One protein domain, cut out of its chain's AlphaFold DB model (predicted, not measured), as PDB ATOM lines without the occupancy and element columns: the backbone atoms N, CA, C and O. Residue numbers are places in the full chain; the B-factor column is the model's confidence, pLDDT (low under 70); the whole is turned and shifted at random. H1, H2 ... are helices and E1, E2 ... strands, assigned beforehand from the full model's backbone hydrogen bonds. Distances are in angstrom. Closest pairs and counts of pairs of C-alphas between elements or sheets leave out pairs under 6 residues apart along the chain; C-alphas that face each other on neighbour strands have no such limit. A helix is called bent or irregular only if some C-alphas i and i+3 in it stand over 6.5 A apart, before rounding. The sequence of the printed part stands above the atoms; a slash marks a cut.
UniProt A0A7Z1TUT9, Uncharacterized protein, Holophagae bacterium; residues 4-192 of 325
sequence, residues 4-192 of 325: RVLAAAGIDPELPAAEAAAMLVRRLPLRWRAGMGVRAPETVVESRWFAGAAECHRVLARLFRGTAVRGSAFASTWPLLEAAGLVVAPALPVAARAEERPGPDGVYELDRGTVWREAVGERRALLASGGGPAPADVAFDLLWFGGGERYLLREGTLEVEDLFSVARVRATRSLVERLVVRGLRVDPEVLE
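What this domain is: This is residues 4 to 192 of the 325 residues of an uncharacterized protein of Holophagae bacterium (UniProt A0A7Z1TUT9). The domain has two parts: a six-stranded sheet, curled like part of a barrel and folded back on itself, with H2 and H4 over one face of its E3 and E2 strands, and a smaller, flatter sheet, E7 to E10, with H5 over one face. H2 bridges the two parts, and H1 and H3 form a small pair away from both sheets. The printed part has 189 residues, with six named helices and ten named strands that follow along the chain as H1 to H4, E1 to E10, H5 and H6; the class is mixed, helices and strands. Both sheets are antiparallel, in orders E3 E2 E1 E6 E5 E4 and E7 E8 E9 E10. The whole is compact, with a radius of gyration of the C-alphas of 15.4 A and spans of 42 by 39 by 29 A.

Where its parts are: H1, residues 4 to 8, begins with C-alpha 4 at (124.737, 71.477, 68.762). H2 is residues 17 to 27, 15.4 A long, H3 41 to 47 and H4 53 to 61, 12.0 A. E1 is residues 67 to 73, 17.8 A, E2 76 to 83, 22.2 A, and E3 86 to 88. E4 is residues 107 to 111, E5 114 to 119, and E6 122 to 129, 20.7 A. E7 is residues 142 to 145, E8 150 to 154, E9 157 to 161, and E10 165 to 170, 17.0 A. H5 is residues 173 to 184, 15.3 A, and H6, 188 to 191, ends with C-alpha 191 at (101.752, 67.862, 81.950).

How they stand to each other: In the strongly twisted folded sheet, one sheet bent back into two leaves, E3 and E2 face E6, E5 and E4, with E1 as the hinge. N 72 of E1 and O 128 of E6 are 2.8 A apart, within hydrogen-bond range. H4 is on this sheet at a height of 8.5 A, along E2, with the closest C-alphas, His 57 and Pro 79, 6.3 A apart. H2 is on the same face, over E3, and only grazes the other sheet with residues 25 to 27; the C-alphas of Arg 26 and Phe 145 are 5.3 A apart. E7 to E10 form a meander, each strand the antiparallel neighbour of the one before; N 151 and O 144 are 2.8 A apart. H5 is on that sheet and only just touches H6, with 3 pairs of C-alphas within 8 A, the closest Val 181 and Pro 188, 5.8 A. H1 touches H3, with the C-alphas of Val 5 and Glu 42 6.7 A apart. Every O i to N i+4 pair is within range in H1 to H4; in H5 6 of 8 are, and H6 is too short for one.

The domain as a whole: The C-alphas farthest apart, Ala 84 and Ser 174, are 43.4 A apart. The printed part has no cut. The long links are H2 to H3, E3 to E4 and E6 to E7. The mean pLDDT of the printed part is 90.6; residues 34 to 37, 131 to 134 and 136 to 137 are under 70.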
ATOM      1  N   ARG A   4     125.540  72.704  68.885       79.62
ATOM      2  CA  ARG A   4     124.737  71.477  68.762       79.62
ATOM      3  C   ARG A   4     123.442  71.529  69.571       79.62
ATOM      4  O   ARG A   4     122.418  71.041  69.106       79.62
ATOM      5  N   VAL A   5     123.474  72.143  70.752       78.88
ATOM      6  CA  VAL A   5     122.306  72.269  71.639       78.88
ATOM      7  C   VAL A   5     121.299  73.268  71.059       78.88
ATOM      8  O   VAL A   5     120.097  73.013  71.085       78.88
ATOM      9  N   LEU A   6     121.773  74.369  70.462       85.06
ATOM     10  CA  LEU A   6     120.912  75.306  69.725       85.06
ATOM     11  C   LEU A   6     120.293  74.649  68.487       85.06
ATOM     12  O   LEU A   6     119.076  74.713  68.302       85.06
ATOM     13  N   ALA A   7     121.101  73.938  67.698       86.31
ATOM     14  CA  ALA A   7     120.626  73.236  66.510       86.31
ATOM     15  C   ALA A   7     119.585  72.151  66.849       86.31
ATOM     16  O   ALA A   7     118.570  72.042  66.163       86.31
ATOM     17  N   ALA A   8     119.773  71.400  67.942       84.75
ATOM     18  CA  ALA A   8     118.801  70.410  68.424       84.75
ATOM     19  C   ALA A   8     117.460  71.042  68.858       84.75
ATOM     20  O   ALA A   8     116.389  70.445  68.689       84.75
ATOM     21  N   ALA A   9     117.498  72.285  69.350       84.69
ATOM     22  CA  ALA A   9     116.312  73.094  69.622       84.69
ATOM     23  C   ALA A   9     115.705  73.746  68.357       84.69
ATOM     24  O   ALA A   9     114.683  74.428  68.449       84.69
ATOM     25  N   GLY A  10     116.297  73.535  67.173       88.12
ATOM     26  CA  GLY A  10     115.864  74.149  65.914       88.12
ATOM     27  C   GLY A  10     116.175  75.645  65.832       88.12
ATOM     28  O   GLY A  10     115.418  76.395  65.211       88.12
ATOM     29  N   ILE A  11     117.239  76.083  66.503       91.62
ATOM     30  CA  ILE A  11     117.698  77.472  66.544       91.62
ATOM     31  C   ILE A  11     118.999  77.562  65.757       91.62
ATOM     32  O   ILE A  11     119.918  76.773  65.977       91.62
ATOM     33  N   ASP A  12     119.063  78.529  64.848       91.38
ATOM     34  CA  ASP A  12     120.273  78.825  64.092       91.38
ATOM     35  C   ASP A  12     121.387  79.290  65.057       91.38
ATOM     36  O   ASP A  12     121.188  80.275  65.780       91.38
ATOM     37  N   PRO A  13     122.529  78.576  65.126       88.25
ATOM     38  CA  PRO A  13     123.623  78.918  66.029       88.25
ATOM     39  C   PRO A  13     124.315  80.242  65.679       88.25
ATOM     40  O   PRO A  13     125.006  80.783  66.541       88.25
ATOM     41  N   GLU A  14     124.112  80.774  64.470       92.06
ATOM     42  CA  GLU A  14     124.663  82.063  64.031       92.06
ATOM     43  C   GLU A  14     123.808  83.262  64.477       92.06
ATOM     44  O   GLU A  14     124.200  84.419  64.299       92.06
ATOM     45  N   LEU A  15     122.636  83.019  65.081       93.81
ATOM     46  CA  LEU A  15     121.821  84.098  65.633       93.81
ATOM     47  C   LEU A  15     122.571  84.838  66.749       93.81
ATOM     48  O   LEU A  15     123.229  84.207  67.585       93.81
ATOM     49  N   PRO A  16     122.400  86.170  66.852       94.75
ATOM     50  CA  PRO A  16     122.908  86.905  67.998       94.75
ATOM     51  C   PRO A  16     122.381  86.307  69.310       94.75
ATOM     52  O   PRO A  16     121.248  85.831  69.399       94.75
ATOM     53  N   ALA A  17     123.216  86.316  70.349       94.12
ATOM     54  CA  ALA A  17     122.970  85.542  71.566       94.12
ATOM     55  C   ALA A  17     121.635  85.862  72.263       94.12
ATOM     56  O   ALA A  17     121.003  84.958  72.813       94.12
ATOM     57  N   ALA A  18     121.202  87.127  72.255       95.19
ATOM     58  CA  ALA A  18     119.944  87.536  72.879       95.19
ATOM     59  C   ALA A  18     118.731  87.009  72.090       95.19
ATOM     60  O   ALA A  18     117.771  86.504  72.669       95.19
ATOM     61  N   GLU A  19     118.805  87.053  70.764       95.62
ATOM     62  CA  GLU A  19     117.806  86.560  69.823       95.62
ATOM     63  C   GLU A  19     117.703  85.034  69.873       95.62
ATOM     64  O   GLU A  19     116.594  84.500  69.906       95.62
ATOM     65  N   ALA A  20     118.834  84.328  69.956       95.06
ATOM     66  CA  ALA A  20     118.859  82.884  70.175       95.06
ATOM     67  C   ALA A  20     118.205  82.508  71.517       95.06
ATOM     68  O   ALA A  20     117.415  81.565  71.589       95.06
ATOM     69  N   ALA A  21     118.483  83.275  72.576       95.00
ATOM     70  CA  ALA A  21     117.892  83.070  73.894       95.00
ATOM     71  C   ALA A  21     116.367  83.301  73.885       95.00
ATOM     72  O   ALA A  21     115.612  82.470  74.390       95.00
ATOM     73  N   ALA A  22     115.899  84.368  73.237       95.81
ATOM     74  CA  ALA A  22     114.475  84.631  73.041       95.81
ATOM     75  C   ALA A  22     113.786  83.549  72.187       95.81
ATOM     76  O   ALA A  22     112.686  83.096  72.512       95.81
ATOM     77  N   MET A  23     114.445  83.073  71.125       95.12
ATOM     78  CA  MET A  23     113.930  81.982  70.296       95.12
ATOM     79  C   MET A  23     113.782  80.685  71.097       95.12
ATOM     80  O   MET A  23     112.804  79.964  70.918       95.12
ATOM     81  N   LEU A  24     114.697  80.405  72.025       94.38
ATOM     82  CA  LEU A  24     114.579  79.247  72.907       94.38
ATOM     83  C   LEU A  24     113.333  79.333  73.799       94.38
ATOM     84  O   LEU A  24     112.597  78.354  73.912       94.38
ATOM     85  N   VAL A  25     113.049  80.513  74.360       95.06
ATOM     86  CA  VAL A  25     111.818  80.765  75.136       95.06
ATOM     87  C   VAL A  25     110.563  80.577  74.279       95.06
ATOM     88  O   VAL A  25     109.566  80.051  74.764       95.06
ATOM     89  N   ARG A  26     110.604  80.948  72.995       94.69
ATOM     90  CA  ARG A  26     109.479  80.730  72.069       94.69
ATOM     91  C   ARG A  26     109.219  79.257  71.770       94.69
ATOM     92  O   ARG A  26     108.082  78.888  71.498       94.69
ATOM     93  N   ARG A  27     110.264  78.430  71.745       93.69
ATOM     94  CA  ARG A  27     110.178  77.038  71.278       93.69
ATOM     95  C   ARG A  27     109.764  76.054  72.361       93.69
ATOM     96  O   ARG A  27     109.210  75.012  72.021       93.69
ATOM     97  N   LEU A  28     110.062  76.352  73.622       95.25
ATOM     98  CA  LEU A  28     109.912  75.400  74.718       95.25
ATOM     99  C   LEU A  28     108.849  75.890  75.712       95.25
ATOM    100  O   LEU A  28     108.965  77.014  76.205       95.25
ATOM    101  N   PRO A  29     107.841  75.067  76.058       96.25
ATOM    102  CA  PRO A  29     106.897  75.397  77.113       96.25
ATOM    103  C   PRO A  29     107.599  75.635  78.449       96.25
ATOM    104  O   PRO A  29     108.578  74.970  78.787       96.25
ATOM    105  N   LEU A  30     107.060  76.562  79.229       95.31
ATOM    106  CA  LEU A  30     107.528  76.928  80.554       95.31
ATOM    107  C   LEU A  30     106.442  76.621  81.575       95.31
ATOM    108  O   LEU A  30     105.336  77.152  81.487       95.31
ATOM    109  N   ARG A  31     106.767  75.813  82.582       93.56
ATOM    110  CA  ARG A  31     105.924  75.677  83.772       93.56
ATOM    111  C   ARG A  31     106.162  76.821  84.745       93.56
ATOM    112  O   ARG A  31     107.271  77.344  84.855       93.56
ATOM    113  N   TRP A  32     105.121  77.184  85.483       86.81
ATOM    114  CA  TRP A  32     105.244  78.166  86.558       86.81
ATOM    115  C   TRP A  32     105.970  77.602  87.780       86.81
ATOM    116  O   TRP A  32     106.957  78.175  88.245       86.81
ATOM    117  N   ARG A  33     105.497  76.457  88.293       73.06
ATOM    118  CA  ARG A  33     106.090  75.775  89.451       73.06
ATOM    119  C   ARG A  33     107.024  74.661  88.994       73.06
ATOM    120  O   ARG A  33     106.613  73.783  88.239       73.06
ATOM    121  N   ALA A  34     108.247  74.705  89.519       62.75
ATOM    122  CA  ALA A  34     109.265  73.683  89.334       62.75
ATOM    123  C   ALA A  34     108.764  72.302  89.768       62.75
ATOM    124  O   ALA A  34     108.304  72.133  90.897       62.75
ATOM    125  N   GLY A  35     108.931  71.307  88.893       55.09
ATOM    126  CA  GLY A  35     109.184  69.946  89.356       55.09
ATOM    127  C   GLY A  35     110.481  69.928  90.173       55.09
ATOM    128  O   GLY A  35     111.378  70.745  89.953       55.09
ATOM    129  N   MET A  36     110.571  69.044  91.162       51.56
ATOM    130  CA  MET A  36     111.758  68.921  92.011       51.56
ATOM    131  C   MET A  36     112.969  68.523  91.156       51.56
ATOM    132  O   MET A  36     113.031  67.403  90.665       51.56
ATOM    133  N   GLY A  37     113.943  69.421  90.989       62.59
ATOM    134  CA  GLY A  37     115.217  69.079  90.356       62.59
ATOM    135  C   GLY A  37     115.816  70.182  89.493       62.59
ATOM    136  O   GLY A  37     115.137  71.022  88.913       62.59
ATOM    137  N   VAL A  38     117.141  70.182  89.420       71.75
ATOM    138  CA  VAL A  38     117.922  71.020  88.515       71.75
ATOM    139  C   VAL A  38     118.343  70.136  87.354       71.75
ATOM    140  O   VAL A  38     119.266  69.341  87.516       71.75
ATOM    141  N   ARG A  39     117.677  70.249  86.201       86.56
ATOM    142  CA  ARG A  39     118.100  69.497  85.016       86.56
ATOM    143  C   ARG A  39     119.240  70.224  84.314       86.56
ATOM    144  O   ARG A  39     119.360  71.454  84.378       86.56
ATOM    145  N   ALA A  40     120.104  69.450  83.671       86.44
ATOM    146  CA  ALA A  40     121.137  69.998  82.810       86.44
ATOM    147  C   ALA A  40     120.487  70.623  81.555       86.44
ATOM    148  O   ALA A  40     119.439  70.147  81.116       86.44
ATOM    149  N   PRO A  41     121.061  71.681  80.958       84.38
ATOM    150  CA  PRO A  41     120.511  72.297  79.745       84.38
ATOM    151  C   PRO A  41     120.332  71.335  78.571       84.38
ATOM    152  O   PRO A  41     119.397  71.487  77.793       84.38
ATOM    153  N   GLU A  42     121.195  70.331  78.469       86.62
ATOM    154  CA  GLU A  42     121.111  69.265  77.475       86.62
ATOM    155  C   GLU A  42     119.807  68.470  77.663       86.62
ATOM    156  O   GLU A  42     119.017  68.350  76.730       86.62
ATOM    157  N   THR A  43     119.490  68.085  78.905       89.25
ATOM    158  CA  THR A  43     118.221  67.435  79.275       89.25
ATOM    159  C   THR A  43     117.003  68.324  79.002       89.25
ATOM    160  O   THR A  43     115.942  67.830  78.626       89.25
ATOM    161  N   VAL A  44     117.121  69.645  79.173       90.06
ATOM    162  CA  VAL A  44     116.037  70.592  78.848       90.06
ATOM    163  C   VAL A  44     115.754  70.609  77.347       90.06
ATOM    164  O   VAL A  44     114.594  70.624  76.940       90.06
ATOM    165  N   VAL A  45     116.796  70.581  76.513       86.81
ATOM    166  CA  VAL A  45     116.634  70.535  75.053       86.81
ATOM    167  C   VAL A  45     116.109  69.180  74.581       86.81
ATOM    168  O   VAL A  45     115.271  69.151  73.682       86.81
ATOM    169  N   GLU A  46     116.537  68.081  75.203       88.31
ATOM    170  CA  GLU A  46     116.034  66.731  74.913       88.31
ATOM    171  C   GLU A  46     114.555  66.570  75.292       88.31
ATOM    172  O   GLU A  46     113.755  66.126  74.472       88.31
ATOM    173  N   SER A  47     114.174  66.989  76.504       90.38
ATOM    174  CA  SER A  47     112.782  66.923  76.983       90.38
ATOM    175  C   SER A  47     111.870  67.975  76.342       90.38
ATOM    176  O   SER A  47     110.658  67.782  76.255       90.38
ATOM    177  N   ARG A  48     112.455  69.071  75.840       94.25
ATOM    178  CA  ARG A  48     111.796  70.190  75.150       94.25
ATOM    179  C   ARG A  48     110.845  71.032  76.002       94.25
ATOM    180  O   ARG A  48     109.908  71.618  75.470       94.25
ATOM    181  N   TRP A  49     111.092  71.168  77.299       94.81
ATOM    182  CA  TRP A  49     110.346  72.099  78.158       94.81
ATOM    183  C   TRP A  49     111.175  72.559  79.353       94.81
ATOM    184  O   TRP A  49     112.097  71.871  79.788       94.81
ATOM    185  N   PHE A  50     110.814  73.707  79.920       94.12
ATOM    186  CA  PHE A  50     111.397  74.241  81.145       94.12
ATOM    187  C   PHE A  50     110.527  73.921  82.357       94.12
ATOM    188  O   PHE A  50     109.338  74.255  82.392       94.12
ATOM    189  N   ALA A  51     111.146  73.378  83.403       92.38
ATOM    190  CA  ALA A  51     110.466  73.078  84.653       92.38
ATOM    191  C   ALA A  51     110.094  74.327  85.444       92.38
ATOM    192  O   ALA A  51     109.149  74.304  86.220       92.38
ATOM    193  N   GLY A  52     110.794  75.435  85.223       92.06
ATOM    194  CA  GLY A  52     110.469  76.701  85.860       92.06
ATOM    195  C   GLY A  52     111.384  77.833  85.428       92.06
ATOM    196  O   GLY A  52     112.395  77.626  84.748       92.06
ATOM    197  N   ALA A  53     111.056  79.041  85.882       91.81
ATOM    198  CA  ALA A  53     111.788  80.259  85.537       91.81
ATOM    199  C   ALA A  53     113.277  80.192  85.914       91.81
ATOM    200  O   ALA A  53     114.127  80.653  85.158       91.81
ATOM    201  N   ALA A  54     113.616  79.567  87.048       91.00
ATOM    202  CA  ALA A  54     115.003  79.407  87.487       91.00
ATOM    203  C   ALA A  54     115.817  78.482  86.564       91.00
ATOM    204  O   ALA A  54     116.980  78.763  86.268       91.00
ATOM    205  N   GLU A  55     115.217  77.383  86.096       92.12
ATOM    206  CA  GLU A  55     115.861  76.487  85.134       92.12
ATOM    207  C   GLU A  55     116.061  77.198  83.797       92.12
ATOM    208  O   GLU A  55     117.187  77.234  83.298       92.12
ATOM    209  N   CYS A  56     115.009  77.847  83.291       93.56
ATOM    210  CA  CYS A  56     115.061  78.648  82.073       93.56
ATOM    211  C   CYS A  56     116.164  79.714  82.153       93.56
ATOM    212  O   CYS A  56     117.067  79.723  81.322       93.56
ATOM    213  N   HIS A  57     116.185  80.528  83.211       93.69
ATOM    214  CA  HIS A  57     117.205  81.556  83.422       93.69
ATOM    215  C   HIS A  57     118.637  81.006  83.360       93.69
ATOM    216  O   HIS A  57     119.498  81.615  82.730       93.69
ATOM    217  N   ARG A  58     118.921  79.844  83.966       91.62
ATOM    218  CA  ARG A  58     120.267  79.244  83.892       91.62
ATOM    219  C   ARG A  58     120.652  78.827  82.480       91.62
ATOM    220  O   ARG A  58     121.815  78.980  82.112       91.62
ATOM    221  N   VAL A  59     119.707  78.290  81.710       92.31
ATOM    222  CA  VAL A  59     119.943  77.947  80.301       92.31
ATOM    223  C   VAL A  59     120.219  79.224  79.503       92.31
ATOM    224  O   VAL A  59     121.220  79.295  78.792       92.31
ATOM    225  N   LEU A  60     119.407  80.267  79.703       93.94
ATOM    226  CA  LEU A  60     119.588  81.569  79.056       93.94
ATOM    227  C   LEU A  60     120.941  82.204  79.417       93.94
ATOM    228  O   LEU A  60     121.623  82.714  78.534       93.94
ATOM    229  N   ALA A  61     121.397  82.089  80.668       93.31
ATOM    230  CA  ALA A  61     122.686  82.627  81.118       93.31
ATOM    231  C   ALA A  61     123.902  81.934  80.471       93.31
ATOM    232  O   ALA A  61     124.993  82.502  80.426       93.31
ATOM    233  N   ARG A  62     123.740  80.714  79.932       91.12
ATOM    234  CA  ARG A  62     124.782  80.042  79.126       91.12
ATOM    235  C   ARG A  62     124.833  80.527  77.674       91.12
ATOM    236  O   ARG A  62     125.793  80.199  76.965       91.12
ATOM    237  N   LEU A  63     123.801  81.234  77.221       90.19
ATOM    238  CA  LEU A  63     123.687  81.799  75.877       90.19
ATOM    239  C   LEU A  63     124.040  83.276  75.870       90.19
ATOM    240  O   LEU A  63     124.945  83.700  75.158       90.19
ATOM    241  N   PHE A  64     123.344  84.039  76.700       93.75
ATOM    242  CA  PHE A  64     123.436  85.480  76.765       93.75
ATOM    243  C   PHE A  64     124.255  85.888  77.991       93.75
ATOM    244  O   PHE A  64     123.849  85.667  79.133       93.75
ATOM    245  N   ARG A  65     125.432  86.482  77.751       89.50
ATOM    246  CA  ARG A  65     126.356  86.950  78.798       89.50
ATOM    247  C   ARG A  65     125.895  88.290  79.385       89.50
ATOM    248  O   ARG A  65     126.568  89.304  79.222       89.50
ATOM    249  N   GLY A  66     124.735  88.280  80.032       92.25
ATOM    250  CA  GLY A  66     124.200  89.419  80.772       92.25
ATOM    251  C   GLY A  66     124.435  89.333  82.275       92.25
ATOM    252  O   GLY A  66     124.804  88.288  82.816       92.25
ATOM    253  N   THR A  67     124.195  90.450  82.950       94.50
ATOM    254  CA  THR A  67     124.127  90.509  84.410       94.50
ATOM    255  C   THR A  67     122.804  89.897  84.849       94.50
ATOM    256  O   THR A  67     121.753  90.255  84.324       94.50
ATOM    257  N   ALA A  68     122.848  88.970  85.804       94.12
ATOM    258  CA  ALA A  68     121.639  88.423  86.405       94.12
ATOM    259  C   ALA A  68     121.004  89.469  87.326       94.12
ATOM    260  O   ALA A  68     121.635  89.932  88.278       94.12
ATOM    261  N   VAL A  69     119.748  89.815  87.054       92.25
ATOM    262  CA  VAL A  69     118.989  90.815  87.810       92.25
ATOM    263  C   VAL A  69     117.699  90.181  88.315       92.25
ATOM    264  O   VAL A  69     117.106  89.314  87.668       92.25
ATOM    265  N   ARG A  70     117.252  90.597  89.502       90.50
ATOM    266  CA  ARG A  70     115.911  90.267  89.987       90.50
ATOM    267  C   ARG A  70     114.941  91.339  89.523       90.50
ATOM    268  O   ARG A  70     115.113  92.515  89.840       90.50
ATOM    269  N   GLY A  71     113.921  90.911  88.803       89.62
ATOM    270  CA  GLY A  71     112.774  91.733  88.472       89.62
ATOM    271  C   GLY A  71     111.494  91.150  89.035       89.62
ATOM    272  O   GLY A  71     111.499  90.359  89.983       89.62
ATOM    273  N   SER A  72     110.392  91.535  88.415       89.25
ATOM    274  CA  SER A  72     109.058  91.132  88.812       89.25
ATOM    275  C   SER A  72     108.175  90.888  87.595       89.25
ATOM    276  O   SER A  72     108.147  91.709  86.676       89.25
ATOM    277  N   ALA A  73     107.456  89.772  87.610       88.19
ATOM    278  CA  ALA A  73     106.500  89.364  86.587       88.19
ATOM    279  C   ALA A  73     105.500  88.384  87.196       88.19
ATOM    280  O   ALA A  73     105.843  87.665  88.143       88.19
ATOM    281  N   PHE A  74     104.288  88.340  86.641       84.25
ATOM    282  CA  PHE A  74     103.257  87.373  87.035       84.25
ATOM    283  C   PHE A  74     103.032  87.333  88.565       84.25
ATOM    284  O   PHE A  74     103.064  86.269  89.187       84.25
ATOM    285  N   ALA A  75     102.916  88.508  89.195       82.81
ATOM    286  CA  ALA A  75     102.765  88.663  90.646       82.81
ATOM    287  C   ALA A  75     103.890  88.043  91.515       82.81
ATOM    288  O   ALA A  75     103.680  87.747  92.691       82.81
ATOM    289  N   SER A  76     105.097  87.844  90.971       85.44
ATOM    290  CA  SER A  76     106.225  87.233  91.690       85.44
ATOM    291  C   SER A  76     107.572  87.881  91.357       85.44
ATOM    292  O   SER A  76     107.695  88.655  90.406       85.44
ATOM    293  N   THR A  77     108.608  87.545  92.133       88.25
ATOM    294  CA  THR A  77     109.998  87.829  91.752       88.25
ATOM    295  C   THR A  77     110.398  86.956  90.569       88.25
ATOM    296  O   THR A  77     110.237  85.737  90.608       88.25
ATOM    297  N   TRP A  78     110.991  87.572  89.549       90.69
ATOM    298  CA  TRP A  78     111.329  86.906  88.297       90.69
ATOM    299  C   TRP A  78     112.813  87.077  87.955       90.69
ATOM    300  O   TRP A  78     113.338  88.186  88.082       90.69
ATOM    301  N   PRO A  79     113.524  86.009  87.551       93.06
ATOM    302  CA  PRO A  79     114.924  86.117  87.166       93.06
ATOM    303  C   PRO A  79     115.057  86.665  85.738       93.06
ATOM    304  O   PRO A  79     114.403  86.173  84.819       93.06
ATOM    305  N   LEU A  80     115.923  87.659  85.551       94.62
ATOM    306  CA  LEU A  80     116.158  88.352  84.280       94.62
ATOM    307  C   LEU A  80     117.662  88.407  83.975       94.62
ATOM    308  O   LEU A  80     118.487  88.349  84.890       94.62
ATOM    309  N   LEU A  81     118.016  88.581  82.702       96.00
ATOM    310  CA  LEU A  81     119.374  88.895  82.262       96.00
ATOM    311  C   LEU A  81     119.384  90.227  81.518       96.00
ATOM    312  O   LEU A  81     118.610  90.412  80.578       96.00
ATOM    313  N   GLU A  82     120.303  91.113  81.897       95.31
ATOM    314  CA  GLU A  82     120.464  92.433  81.282       95.31
ATOM    315  C   GLU A  82     121.873  92.620  80.715       95.31
ATOM    316  O   GLU A  82     122.871  92.354  81.393       95.31
ATOM    317  N   ALA A  83     121.981  93.099  79.475       95.06
ATOM    318  CA  ALA A  83     123.260  93.532  78.905       95.06
ATOM    319  C   ALA A  83     123.035  94.547  77.786       95.06
ATOM    320  O   ALA A  83     122.172  94.335  76.945       95.06
ATOM    321  N   ALA A  84     123.836  95.616  77.739       92.94
ATOM    322  CA  ALA A  84     123.847  96.574  76.626       92.94
ATOM    323  C   ALA A  84     122.448  97.102  76.220       92.94
ATOM    324  O   ALA A  84     122.143  97.217  75.037       92.94
ATOM    325  N   GLY A  85     121.582  97.395  77.199       92.88
ATOM    326  CA  GLY A  85     120.217  97.879  76.946       92.88
ATOM    327  C   GLY A  85     119.231  96.813  76.452       92.88
ATOM    328  O   GLY A  85     118.146  97.164  75.995       92.88
ATOM    329  N   LEU A  86     119.595  95.529  76.536       95.75
ATOM    330  CA  LEU A  86     118.738  94.385  76.233       95.75
ATOM    331  C   LEU A  86     118.309  93.673  77.516       95.75
ATOM    332  O   LEU A  86     119.119  93.498  78.430       95.75
ATOM    333  N   VAL A  87     117.069  93.184  77.523       95.94
ATOM    334  CA  VAL A  87     116.520  92.280  78.541       95.94
ATOM    335  C   VAL A  87     116.135  90.954  77.889       95.94
ATOM    336  O   VAL A  87     115.413  90.918  76.890       95.94
ATOM    337  N   VAL A  88     116.581  89.856  78.497       96.75
ATOM    338  CA  VAL A  88     116.143  88.488  78.189       96.75
ATOM    339  C   VAL A  88     115.628  87.848  79.476       96.75
ATOM    340  O   VAL A  88     116.236  87.994  80.536       96.75
ATOM    341  N   ALA A  89     114.510  87.127  79.402       95.50
ATOM    342  CA  ALA A  89     113.869  86.549  80.580       95.50
ATOM    343  C   ALA A  89     113.071  85.280  80.248       95.50
ATOM    344  O   ALA A  89     112.625  85.113  79.109       95.50
ATOM    345  N   PRO A  90     112.808  84.406  81.237       93.50
ATOM    346  CA  PRO A  90     111.778  83.384  81.103       93.50
ATOM    347  C   PRO A  90     110.433  84.037  80.753       93.50
ATOM    348  O   PRO A  90     110.109  85.090  81.302       93.50
ATOM    349  N   ALA A  91     109.661  83.410  79.863       92.44
ATOM    350  CA  ALA A  91     108.389  83.919  79.324       92.44
ATOM    351  C   ALA A  91     108.467  85.193  78.457       92.44
ATOM    352  O   ALA A  91     107.425  85.692  78.033       92.44
ATOM    353  N   LEU A  92     109.663  85.707  78.153       95.62
ATOM    354  CA  LEU A  92     109.840  86.811  77.215       95.62
ATOM    355  C   LEU A  92     110.243  86.266  75.828       95.62
ATOM    356  O   LEU A  92     111.363  85.775  75.676       95.62
ATOM    357  N   PRO A  93     109.372  86.341  74.803       96.31
ATOM    358  CA  PRO A  93     109.629  85.718  73.503       96.31
ATOM    359  C   PRO A  93     110.545  86.544  72.587       96.31
ATOM    360  O   PRO A  93     110.803  86.143  71.452       96.31
ATOM    361  N   VAL A  94     111.028  87.701  73.040       96.94
ATOM    362  CA  VAL A  94     111.917  88.594  72.286       96.94
ATOM    363  C   VAL A  94     113.068  89.075  73.168       96.94
ATOM    364  O   VAL A  94     112.940  89.148  74.383       96.94
ATOM    365  N   ALA A  95     114.193  89.456  72.568       96.75
ATOM    366  CA  ALA A  95     115.177  90.267  73.276       96.75
ATOM    367  C   ALA A  95     114.638  91.704  73.343       96.75
ATOM    368  O   ALA A  95     114.630  92.409  72.329       96.75
ATOM    369  N   ALA A  96     114.105  92.105  74.500       96.56
ATOM    370  CA  ALA A  96     113.477  93.414  74.659       96.56
ATOM    371  C   ALA A  96     114.543  94.512  74.720       96.56
ATOM    372  O   ALA A  96     115.570  94.348  75.376       96.56
ATOM    373  N   ARG A  97     114.287  95.627  74.035       96.25
ATOM    374  CA  ARG A  97     115.162  96.804  73.934       96.25
ATOM    375  C   ARG A  97     114.319  98.061  73.748       96.25
ATOM    376  O   ARG A  97     113.108  97.949  73.600       96.25
ATOM    377  N   ALA A  98     114.954  99.229  73.758       96.25
ATOM    378  CA  ALA A  98     114.252 100.509  73.645       96.25
ATOM    379  C   ALA A  98     113.473 100.672  72.330       96.25
ATOM    380  O   ALA A  98     112.460 101.350  72.291       96.25
ATOM    381  N   GLU A  99     113.937 100.046  71.251       96.69
ATOM    382  CA  GLU A  99     113.192  99.987  69.995       96.69
ATOM    383  C   GLU A  99     112.114  98.904  70.050       96.69
ATOM    384  O   GLU A  99     112.380  97.793  70.518       96.69
ATOM    385  N   GLU A 100     110.952  99.193  69.467       96.31
ATOM    386  CA  GLU A 100     109.860  98.234  69.326       96.31
ATOM    387  C   GLU A 100     110.293  96.956  68.596       96.31
ATOM    388  O   GLU A 100     110.976  96.969  67.562       96.31
ATOM    389  N   ARG A 101     109.868  95.813  69.137       96.12
ATOM    390  CA  ARG A 101     110.156  94.487  68.591       96.12
ATOM    391  C   ARG A 101     108.875  93.680  68.432       96.12
ATOM    392  O   ARG A 101     108.217  93.405  69.436       96.12
ATOM    393  N   PRO A 102     108.535  93.228  67.213       95.25
ATOM    394  CA  PRO A 102     107.431  92.300  67.040       95.25
ATOM    395  C   PRO A 102     107.804  90.936  67.634       95.25
ATOM    396  O   PRO A 102     108.846  90.356  67.310       95.25
ATOM    397  N   GLY A 103     106.947  90.430  68.511       94.69
ATOM    398  CA  GLY A 103     106.958  89.058  69.004       94.69
ATOM    399  C   GLY A 103     105.788  88.249  68.435       94.69
ATOM    400  O   GLY A 103     105.046  88.747  67.588       94.69
ATOM    401  N   PRO A 104     105.619  86.988  68.867       92.75
ATOM    402  CA  PRO A 104     104.537  86.137  68.378       92.75
ATOM    403  C   PRO A 104     103.156  86.686  68.752       92.75
ATOM    404  O   PRO A 104     102.235  86.590  67.960       92.75
ATOM    405  N   ASP A 105     103.010  87.292  69.922       93.94
ATOM    406  CA  ASP A 105     101.720  87.670  70.499       93.94
ATOM    407  C   ASP A 105     101.568  89.174  70.742       93.94
ATOM    408  O   ASP A 105     100.588  89.583  71.350       93.94
ATOM    409  N   GLY A 106     102.513  90.009  70.316       94.94
ATOM    410  CA  GLY A 106     102.464  91.445  70.584       94.94
ATOM    411  C   GLY A 106     103.701  92.196  70.114       94.94
ATOM    412  O   GLY A 106     104.639  91.604  69.578       94.94
ATOM    413  N   VAL A 107     103.706  93.503  70.349       96.56
ATOM    414  CA  VAL A 107     104.878  94.370  70.160       96.56
ATOM    415  C   VAL A 107     105.489  94.672  71.519       96.56
ATOM    416  O   VAL A 107     104.771  94.958  72.474       96.56
ATOM    417  N   TYR A 108     106.809  94.570  71.619       97.00
ATOM    418  CA  TYR A 108     107.543  94.672  72.873       97.00
ATOM    419  C   TYR A 108     108.504  95.845  72.854       97.00
ATOM    420  O   TYR A 108     109.189  96.066  71.857       97.00
ATOM    421  N   GLU A 109     108.625  96.519  73.985       96.88
ATOM    422  CA  GLU A 109     109.521  97.658  74.156       96.88
ATOM    423  C   GLU A 109     110.057  97.671  75.588       96.88
ATOM    424  O   GLU A 109     109.317  97.428  76.539       96.88
ATOM    425  N   LEU A 110     111.346  97.948  75.754       95.56
ATOM    426  CA  LEU A 110     111.963  98.202  77.051       95.56
ATOM    427  C   LEU A 110     112.045  99.711  77.283       95.56
ATOM    428  O   LEU A 110     112.894 100.378  76.699       95.56
ATOM    429  N   ASP A 111     111.239 100.226  78.204       94.12
ATOM    430  CA  ASP A 111     111.290 101.626  78.630       94.12
ATOM    431  C   ASP A 111     111.533 101.705  80.138       94.12
ATOM    432  O   ASP A 111     110.801 101.115  80.935       94.12
ATOM    433  N   ARG A 112     112.593 102.423  80.534       90.69
ATOM    434  CA  ARG A 112     112.963 102.688  81.942       90.69
ATOM    435  C   ARG A 112     112.936 101.438  82.839       90.69
ATOM    436  O   ARG A 112     112.410 101.469  83.948       90.69
ATOM    437  N   GLY A 113     113.495 100.330  82.350       89.94
ATOM    438  CA  GLY A 113     113.559  99.058  83.087       89.94
ATOM    439  C   GLY A 113     112.259  98.247  83.079       89.94
ATOM    440  O   GLY A 113     112.194  97.188  83.693       89.94
ATOM    441  N   THR A 114     111.220  98.695  82.376       93.19
ATOM    442  CA  THR A 114     109.976  97.940  82.199       93.19
ATOM    443  C   THR A 114     109.872  97.441  80.770       93.19
ATOM    444  O   THR A 114     109.944  98.219  79.822       93.19
ATOM    445  N   VAL A 115     109.689  96.133  80.612       94.31
ATOM    446  CA  VAL A 115     109.293  95.545  79.338       94.31
ATOM    447  C   VAL A 115     107.786  95.682  79.212       94.31
ATOM    448  O   VAL A 115     107.019  95.022  79.920       94.31
ATOM    449  N   TRP A 116     107.374  96.537  78.292       94.88
ATOM    450  CA  TRP A 116     106.001  96.710  77.868       94.88
ATOM    451  C   TRP A 116     105.687  95.751  76.731       94.88
ATOM    452  O   TRP A 116     106.537  95.466  75.888       94.88
ATOM    453  N   ARG A 117     104.449  95.270  76.712       94.38
ATOM    454  CA  ARG A 117     103.870  94.515  75.611       94.38
ATOM    455  C   ARG A 117     102.562  95.177  75.207       94.38
ATOM    456  O   ARG A 117     101.670  95.319  76.043       94.38
ATOM    457  N   GLU A 118     102.448  95.545  73.942       93.38
ATOM    458  CA  GLU A 118     101.195  95.963  73.329       93.38
ATOM    459  C   GLU A 118     100.575  94.799  72.556       93.38
ATOM    460  O   GLU A 118     101.188  94.234  71.646       93.38
ATOM    461  N   ALA A 119      99.358  94.429  72.943       90.94
ATOM    462  CA  ALA A 119      98.534  93.457  72.240       90.94
ATOM    463  C   ALA A 119      97.067  93.666  72.600       90.94
ATOM    464  O   ALA A 119      96.745  94.216  73.651       90.94
ATOM    465  N   VAL A 120      96.160  93.220  71.730       86.31
ATOM    466  CA  VAL A 120      94.709  93.335  71.942       86.31
ATOM    467  C   VAL A 120      94.314  94.793  72.242       86.31
ATOM    468  O   VAL A 120      93.455  95.065  73.071       86.31
ATOM    469  N   GLY A 121      94.985  95.752  71.593       79.75
ATOM    470  CA  GLY A 121      94.759  97.188  71.779       79.75
ATOM    471  C   GLY A 121      95.185  97.755  73.136       79.75
ATOM    472  O   GLY A 121      94.842  98.894  73.425       79.75
ATOM    473  N   GLU A 122      95.907  96.992  73.961       85.94
ATOM    474  CA  GLU A 122      96.306  97.404  75.303       85.94
ATOM    475  C   GLU A 122      97.820  97.266  75.498       85.94
ATOM    476  O   GLU A 122      98.409  96.212  75.242       85.94
ATOM    477  N   ARG A 123      98.449  98.329  76.010       89.88
ATOM    478  CA  ARG A 123      99.851  98.317  76.432       89.88
ATOM    479  C   ARG A 123      99.934  97.958  77.913       89.88
ATOM    480  O   ARG A 123      99.428  98.686  78.764       89.88
ATOM    481  N   ARG A 124     100.592  96.841  78.228       89.31
ATOM    482  CA  ARG A 124     100.759  96.335  79.600       89.31
ATOM    483  C   ARG A 124     102.222  96.135  79.947       89.31
ATOM    484  O   ARG A 124     103.013  95.709  79.110       89.31
ATOM    485  N   ALA A 125     102.570  96.401  81.201       90.44
ATOM    486  CA  ALA A 125     103.856  95.994  81.743       90.44
ATOM    487  C   ALA A 125     103.866  94.466  81.872       90.44
ATOM    488  O   ALA A 125     103.003  93.902  82.539       90.44
ATOM    489  N   LEU A 126     104.824  93.803  81.233       90.50
ATOM    490  CA  LEU A 126     104.990  92.351  81.312       90.50
ATOM    491  C   LEU A 126     106.028  91.981  82.375       90.50
ATOM    492  O   LEU A 126     105.825  91.064  83.170       90.50
ATOM    493  N   LEU A 127     107.152  92.700  82.374       90.31
ATOM    494  CA  LEU A 127     108.287  92.494  83.270       90.31
ATOM    495  C   LEU A 127     108.802  93.859  83.718       90.31
ATOM    496  O   LEU A 127     108.924  94.762  82.896       90.31
ATOM    497  N   ALA A 128     109.164  93.994  84.986       90.56
ATOM    498  CA  ALA A 128     109.890  95.159  85.482       90.56
ATOM    499  C   ALA A 128     111.202  94.712  86.126       90.56
ATOM    500  O   ALA A 128     111.213  93.754  86.903       90.56
ATOM    501  N   SER A 129     112.308  95.378  85.809       84.81
ATOM    502  CA  SER A 129     113.579  95.206  86.504       84.81
ATOM    503  C   SER A 129     113.670  96.133  87.722       84.81
ATOM    504  O   SER A 129     112.914  97.093  87.864       84.81
ATOM    505  N   GLY A 130     114.556  95.809  88.667       71.38
ATOM    506  CA  GLY A 130     114.879  96.725  89.769       71.38
ATOM    507  C   GLY A 130     113.918  96.737  90.967       71.38
ATOM    508  O   GLY A 130     113.923  97.699  91.727       71.38
ATOM    509  N   GLY A 131     113.130  95.679  91.192       64.19
ATOM    510  CA  GLY A 131     112.381  95.495  92.448       64.19
ATOM    511  C   GLY A 131     111.110  96.341  92.614       64.19
ATOM    512  O   GLY A 131     110.601  96.446  93.728       64.19
ATOM    513  N   GLY A 132     110.590  96.926  91.529       64.62
ATOM    514  CA  GLY A 132     109.255  97.532  91.508       64.62
ATOM    515  C   GLY A 132     108.127  96.515  91.777       64.62
ATOM    516  O   GLY A 132     108.372  95.305  91.799       64.62
ATOM    517  N   PRO A 133     106.883  96.979  92.008       62.66
ATOM    518  CA  PRO A 133     105.749  96.082  92.194       62.66
ATOM    519  C   PRO A 133     105.552  95.221  90.945       62.66
ATOM    520  O   PRO A 133     105.606  95.716  89.819       62.66
ATOM    521  N   ALA A 134     105.308  93.928  91.157       63.28
ATOM    522  CA  ALA A 134     105.041  93.012  90.064       63.28
ATOM    523  C   ALA A 134     103.823  93.484  89.259       63.28
ATOM    524  O   ALA A 134     102.807  93.842  89.865       63.28
ATOM    525  N   PRO A 135     103.886  93.444  87.917       71.81
ATOM    526  CA  PRO A 135     102.696  93.592  87.101       71.81
ATOM    527  C   PRO A 135     101.602  92.634  87.583       71.81
ATOM    528  O   PRO A 135     101.894  91.496  87.963       71.81
ATOM    529  N   ALA A 136     100.351  93.101  87.570       63.72
ATOM    530  CA  ALA A 136      99.192  92.426  88.162       63.72
ATOM    531  C   ALA A 136      98.764  91.125  87.446       63.72
ATOM    532  O   ALA A 136      97.678  90.604  87.701       63.72
ATOM    533  N   ASP A 137      99.594  90.600  86.548       67.94
ATOM    534  CA  ASP A 137      99.332  89.340  85.872       67.94
ATOM    535  C   ASP A 137      99.355  88.187  86.881       67.94
ATOM    536  O   ASP A 137     100.250  88.062  87.715       67.94
ATOM    537  N   VAL A 138      98.344  87.329  86.801       72.00
ATOM    538  CA  VAL A 138      98.191  86.182  87.699       72.00
ATOM    539  C   VAL A 138      99.185  85.082  87.297       72.00
ATOM    540  O   VAL A 138      99.519  84.927  86.119       72.00
ATOM    541  N   ALA A 139      99.645  84.283  88.259       83.31
ATOM    542  CA  ALA A 139     100.440  83.084  87.994       83.31
ATOM    543  C   ALA A 139      99.765  82.166  86.954       83.31
ATOM    544  O   ALA A 139      98.541  82.062  86.922       83.31
ATOM    545  N   PHE A 140     100.542  81.508  86.096       91.31
ATOM    546  CA  PHE A 140     100.052  80.479  85.165       91.31
ATOM    547  C   PHE A 140     100.415  79.077  85.679       91.31
ATOM    548  O   PHE A 140     101.103  78.952  86.682       91.31
ATOM    549  N   ASP A 141      99.972  78.024  85.003       93.44
ATOM    550  CA  ASP A 141     100.422  76.643  85.215       93.44
ATOM    551  C   ASP A 141     101.447  76.253  84.137       93.44
ATOM    552  O   ASP A 141     102.541  75.768  84.448       93.44
ATOM    553  N   LEU A 142     101.122  76.555  82.873       96.19
ATOM    554  CA  LEU A 142     101.964  76.327  81.695       96.19
ATOM    555  C   LEU A 142     101.851  77.500  80.706       96.19
ATOM    556  O   LEU A 142     100.754  77.996  80.460       96.19
ATOM    557  N   LEU A 143     102.973  77.913  80.116       96.31
ATOM    558  CA  LEU A 143     103.066  78.980  79.117       96.31
ATOM    559  C   LEU A 143     103.857  78.493  77.904       96.31
ATOM    560  O   LEU A 143     104.937  77.929  78.065       96.31
ATOM    561  N   TRP A 144     103.357  78.722  76.693       97.31
ATOM    562  CA  TRP A 144     104.110  78.462  75.460       97.31
ATOM    563  C   TRP A 144     103.683  79.405  74.336       97.31
ATOM    564  O   TRP A 144     102.692  80.126  74.455       97.31
ATOM    565  N   PHE A 145     104.435  79.409  73.238       96.19
ATOM    566  CA  PHE A 145     104.181  80.284  72.097       96.19
ATOM    567  C   PHE A 145     103.899  79.479  70.831       96.19
ATOM    568  O   PHE A 145     104.517  78.445  70.577       96.19
ATOM    569  N   GLY A 146     102.942  79.969  70.050       93.50
ATOM    570  CA  GLY A 146     102.672  79.518  68.693       93.50
ATOM    571  C   GLY A 146     103.424  80.348  67.651       93.50
ATOM    572  O   GLY A 146     104.441  80.990  67.930       93.50
ATOM    573  N   GLY A 147     102.909  80.325  66.421       90.50
ATOM    574  CA  GLY A 147     103.459  81.112  65.316       90.50
ATOM    575  C   GLY A 147     103.114  82.599  65.418       90.50
ATOM    576  O   GLY A 147     103.939  83.434  65.047       90.50
ATOM    577  N   GLY A 148     101.935  82.915  65.954       92.06
ATOM    578  CA  GLY A 148     101.391  84.268  66.070       92.06
ATOM    579  C   GLY A 148     100.521  84.447  67.315       92.06
ATOM    580  O   GLY A 148      99.591  85.248  67.312       92.06
ATOM    581  N   GLU A 149     100.771  83.653  68.355       94.62
ATOM    582  CA  GLU A 149      99.987  83.664  69.578       94.62
ATOM    583  C   GLU A 149     100.795  83.177  70.791       94.62
ATOM    584  O   GLU A 149     101.817  82.489  70.669       94.62
ATOM    585  N   ARG A 150     100.285  83.491  71.976       95.44
ATOM    586  CA  ARG A 150     100.739  83.015  73.279       95.44
ATOM    587  C   ARG A 150      99.636  82.181  73.907       95.44
ATOM    588  O   ARG A 150      98.475  82.574  73.906       95.44
ATOM    589  N   TYR A 151     100.020  81.054  74.483       97.06
ATOM    590  CA  TYR A 151      99.133  80.151  75.194       97.06
ATOM    591  C   TYR A 151      99.457  80.181  76.686       97.06
ATOM    592  O   TYR A 151     100.621  80.054  77.077       97.06
ATOM    593  N   LEU A 152      98.425  80.331  77.511       95.44
ATOM    594  CA  LEU A 152      98.507  80.330  78.969       95.44
ATOM    595  C   LEU A 152      97.478  79.348  79.521       95.44
ATOM    596  O   LEU A 152      96.277  79.572  79.411       95.44
ATOM    597  N   LEU A 153      97.938  78.265  80.138       96.00
ATOM    598  CA  LEU A 153      97.084  77.412  80.956       96.00
ATOM    599  C   LEU A 153      97.070  77.964  82.381       96.00
ATOM    600  O   LEU A 153      98.136  78.138  82.969       96.00
ATOM    601  N   ARG A 154      95.885  78.214  82.936       92.19
ATOM    602  CA  ARG A 154      95.688  78.633  84.328       92.19
ATOM    603  C   ARG A 154      94.398  78.036  84.867       92.19
ATOM    604  O   ARG A 154      93.333  78.265  84.294       92.19
ATOM    605  N   GLU A 155      94.489  77.299  85.970       90.19
ATOM    606  CA  GLU A 155      93.323  76.794  86.714       90.19
ATOM    607  C   GLU A 155      92.327  76.041  85.801       90.19
ATOM    608  O   GLU A 155      91.111  76.245  85.843       90.19
ATOM    609  N   GLY A 156      92.850  75.200  84.902       93.81
ATOM    610  CA  GLY A 156      92.040  74.436  83.946       93.81
ATOM    611  C   GLY A 156      91.408  75.263  82.819       93.81
ATOM    612  O   GLY A 156      90.508  74.772  82.133       93.81
ATOM    613  N   THR A 157      91.853  76.501  82.604       95.69
ATOM    614  CA  THR A 157      91.457  77.350  81.471       95.69
ATOM    615  C   THR A 157      92.666  77.619  80.594       95.69
ATOM    616  O   THR A 157      93.715  78.027  81.088       95.69
ATOM    617  N   LEU A 158      92.522  77.388  79.294       97.00
ATOM    618  CA  LEU A 158      93.513  77.754  78.296       97.00
ATOM    619  C   LEU A 158      93.127  79.104  77.696       97.00
ATOM    620  O   LEU A 158      92.097  79.217  77.031       97.00
ATOM    621  N   GLU A 159      93.964  80.110  77.926       96.31
ATOM    622  CA  GLU A 159      93.904  81.397  77.245       96.31
ATOM    623  C   GLU A 159      94.849  81.372  76.037       96.31
ATOM    624  O   GLU A 159      96.005  80.957  76.146       96.31
ATOM    625  N   VAL A 160      94.353  81.810  74.882       96.38
ATOM    626  CA  VAL A 160      95.123  81.971  73.646       96.38
ATOM    627  C   VAL A 160      95.051  83.430  73.245       96.38
ATOM    628  O   VAL A 160      93.977  83.933  72.928       96.38
ATOM    629  N   GLU A 161      96.181  84.113  73.279       94.88
ATOM    630  CA  GLU A 161      96.264  85.545  73.029       94.88
ATOM    631  C   GLU A 161      97.117  85.822  71.796       94.88
ATOM    632  O   GLU A 161      98.235  85.325  71.680       94.88
ATOM    633  N   ASP A 162      96.595  86.635  70.889       93.00
ATOM    634  CA  ASP A 162      97.328  87.163  69.743       93.00
ATOM    635  C   ASP A 162      97.296  88.697  69.756       93.00
ATOM    636  O   ASP A 162      96.858  89.327  70.721       93.00
ATOM    637  N   LEU A 163      97.778  89.327  68.684       91.44
ATOM    638  CA  LEU A 163      97.840  90.786  68.591       91.44
ATOM    639  C   LEU A 163      96.456  91.455  68.706       91.44
ATOM    640  O   LEU A 163      96.369  92.652  68.982       91.44
ATOM    641  N   PHE A 164      95.368  90.717  68.480       90.62
ATOM    642  CA  PHE A 164      94.048  91.291  68.244       90.62
ATOM    643  C   PHE A 164      92.947  90.737  69.142       90.62
ATOM    644  O   PHE A 164      91.918  91.402  69.287       90.62
ATOM    645  N   SER A 165      93.144  89.562  69.736       94.81
ATOM    646  CA  SER A 165      92.122  88.872  70.510       94.81
ATOM    647  C   SER A 165      92.685  88.049  71.664       94.81
ATOM    648  O   SER A 165      93.852  87.656  71.679       94.81
ATOM    649  N   VAL A 166      91.809  87.762  72.625       95.88
ATOM    650  CA  VAL A 166      92.011  86.728  73.642       95.88
ATOM    651  C   VAL A 166      90.899  85.708  73.487       95.88
ATOM    652  O   VAL A 166      89.727  86.057  73.596       95.88
ATOM    653  N   ALA A 167      91.247  84.448  73.278       96.88
ATOM    654  CA  ALA A 167      90.300  83.349  73.326       96.88
ATOM    655  C   ALA A 167      90.490  82.528  74.603       96.88
ATOM    656  O   ALA A 167      91.613  82.367  75.079       96.88
ATOM    657  N   ARG A 168      89.400  82.015  75.168       96.94
ATOM    658  CA  ARG A 168      89.396  81.218  76.398       96.94
ATOM    659  C   ARG A 168      88.606  79.947  76.183       96.94
ATOM    660  O   ARG A 168      87.489  79.977  75.678       96.94
ATOM    661  N   VAL A 169      89.174  78.828  76.599       95.94
ATOM    662  CA  VAL A 169      88.505  77.531  76.540       95.94
ATOM    663  C   VAL A 169      88.837  76.719  77.779       95.94
ATOM    664  O   VAL A 169      89.922  76.844  78.353       95.94
ATOM    665  N   ARG A 170      87.907  75.868  78.210       95.81
ATOM    666  CA  ARG A 170      88.205  74.881  79.248       95.81
ATOM    667  C   ARG A 170      89.234  73.894  78.721       95.81
ATOM    668  O   ARG A 170      89.104  73.340  77.631       95.81
ATOM    669  N   ALA A 171      90.305  73.736  79.483       95.50
ATOM    670  CA  ALA A 171      91.442  72.935  79.092       95.50
ATOM    671  C   ALA A 171      91.248  71.507  79.594       95.50
ATOM    672  O   ALA A 171      91.591  71.195  80.735       95.50
ATOM    673  N   THR A 172      90.721  70.639  78.734       95.56
ATOM    674  CA  THR A 172      90.792  69.196  78.975       95.56
ATOM    675  C   THR A 172      92.232  68.728  78.809       95.56
ATOM    676  O   THR A 172      93.016  69.307  78.042       95.56
ATOM    677  N   ARG A 173      92.593  67.640  79.492       95.50
ATOM    678  CA  ARG A 173      93.935  67.062  79.348       95.50
ATOM    679  C   ARG A 173      94.242  66.704  77.891       95.50
ATOM    680  O   ARG A 173      95.309  67.046  77.388       95.50
ATOM    681  N   SER A 174      93.287  66.093  77.190       95.38
ATOM    682  CA  SER A 174      93.450  65.676  75.792       95.38
ATOM    683  C   SER A 174      93.693  66.848  74.837       95.38
ATOM    684  O   SER A 174      94.481  66.719  73.896       95.38
ATOM    685  N   LEU A 175      93.058  68.004  75.076       95.12
ATOM    686  CA  LEU A 175      93.320  69.214  74.297       95.12
ATOM    687  C   LEU A 175      94.774  69.669  74.472       95.12
ATOM    688  O   LEU A 175      95.469  69.897  73.479       95.12
ATOM    689  N   VAL A 176      95.246  69.766  75.716       96.56
ATOM    690  CA  VAL A 176      96.609  70.229  76.011       96.56
ATOM    691  C   VAL A 176      97.655  69.216  75.531       96.56
ATOM    692  O   VAL A 176      98.655  69.615  74.940       96.56
ATOM    693  N   GLU A 177      97.409  67.910  75.664       96.94
ATOM    694  CA  GLU A 177      98.255  66.849  75.091       96.94
ATOM    695  C   GLU A 177      98.388  66.977  73.568       96.94
ATOM    696  O   GLU A 177      99.490  66.871  73.020       96.94
ATOM    697  N   ARG A 178      97.279  67.240  72.865       96.50
ATOM    698  CA  ARG A 178      97.295  67.463  71.415       96.50
ATOM    699  C   ARG A 178      98.149  68.677  71.046       96.50
ATOM    700  O   ARG A 178      98.946  68.582  70.115       96.50
ATOM    701  N   LEU A 179      97.990  69.793  71.757       95.75
ATOM    702  CA  LEU A 179      98.681  71.050  71.446       95.75
ATOM    703  C   LEU A 179     100.170  71.016  71.818       95.75
ATOM    704  O   LEU A 179     101.005  71.452  71.030       95.75
ATOM    705  N   VAL A 180     100.506  70.480  72.991       96.25
ATOM    706  CA  VAL A 180     101.857  70.552  73.562       96.25
ATOM    707  C   VAL A 180     102.658  69.295  73.235       96.25
ATOM    708  O   VAL A 180     103.649  69.363  72.515       96.25
ATOM    709  N   VAL A 181     102.217  68.127  73.703       96.56
ATOM    710  CA  VAL A 181     102.979  66.875  73.549       96.56
ATOM    711  C   VAL A 181     103.069  66.490  72.078       96.56
ATOM    712  O   VAL A 181     104.161  66.294  71.554       96.56
ATOM    713  N   ARG A 182     101.934  66.434  71.372       95.06
ATOM    714  CA  ARG A 182     101.925  66.048  69.951       95.06
ATOM    715  C   ARG A 182     102.333  67.205  69.042       95.06
ATOM    716  O   ARG A 182     103.143  67.004  68.139       95.06
ATOM    717  N   GLY A 183     101.796  68.399  69.290       93.38
ATOM    718  CA  GLY A 183     102.044  69.582  68.463       93.38
ATOM    719  C   GLY A 183     103.488  70.081  68.523       93.38
ATOM    720  O   GLY A 183     104.068  70.384  67.482       93.38
ATOM    721  N   LEU A 184     104.098  70.107  69.714       93.50
ATOM    722  CA  LEU A 184     105.471  70.592  69.911       93.50
ATOM    723  C   LEU A 184     106.504  69.460  70.063       93.50
ATOM    724  O   LEU A 184     107.709  69.723  70.062       93.50
ATOM    725  N   ARG A 185     106.054  68.196  70.130       93.88
ATOM    726  CA  ARG A 185     106.897  67.009  70.384       93.88
ATOM    727  C   ARG A 185     107.660  67.127  71.703       93.88
ATOM    728  O   ARG A 185     108.877  66.968  71.735       93.88
ATOM    729  N   VAL A 186     106.931  67.480  72.756       93.88
ATOM    730  CA  VAL A 186     107.450  67.686  74.112       93.88
ATOM    731  C   VAL A 186     107.226  66.426  74.937       93.88
ATOM    732  O   VAL A 186     106.228  65.734  74.729       93.88
ATOM    733  N   ASP A 187     108.137  66.134  75.863       94.50
ATOM    734  CA  ASP A 187     107.972  65.036  76.817       94.50
ATOM    735  C   ASP A 187     106.633  65.162  77.588       94.50
ATOM    736  O   ASP A 187     106.350  66.242  78.122       94.50
ATOM    737  N   PRO A 188     105.800  64.101  77.666       95.06
ATOM    738  CA  PRO A 188     104.551  64.101  78.432       95.06
ATOM    739  C   PRO A 188     104.674  64.537  79.899       95.06
ATOM    740  O   PRO A 188     103.687  65.039  80.447       95.06
ATOM    741  N   GLU A 189     105.853  64.403  80.517       93.31
ATOM    742  CA  GLU A 189     106.134  64.849  81.894       93.31
ATOM    743  C   GLU A 189     105.805  66.342  82.105       93.31
ATOM    744  O   GLU A 189     105.432  66.771  83.201       93.31
ATOM    745  N   VAL A 190     105.834  67.153  81.035       93.75
ATOM    746  CA  VAL A 190     105.445  68.575  81.083       93.75
ATOM    747  C   VAL A 190     104.033  68.789  81.650       93.75
ATOM    748  O   VAL A 190     103.754  69.846  82.219       93.75
ATOM    749  N   LEU A 191     103.149  67.794  81.518       94.56
ATOM    750  CA  LEU A 191     101.752  67.862  81.950       94.56
ATOM    751  C   LEU A 191     101.515  67.383  83.386       94.56
ATOM    752  O   LEU A 191     100.394  67.488  83.894       94.56
ATOM    753  N   GLU A 192     102.534  66.846  84.053       91.94
ATOM    754  CA  GLU A 192     102.380  66.285  85.391       91.94
ATOM    755  C   GLU A 192     102.061  67.356  86.434       91.94
ATOM    756  O   GLU A 192     102.794  68.329  86.607       91.94
TER     757      GLU A 192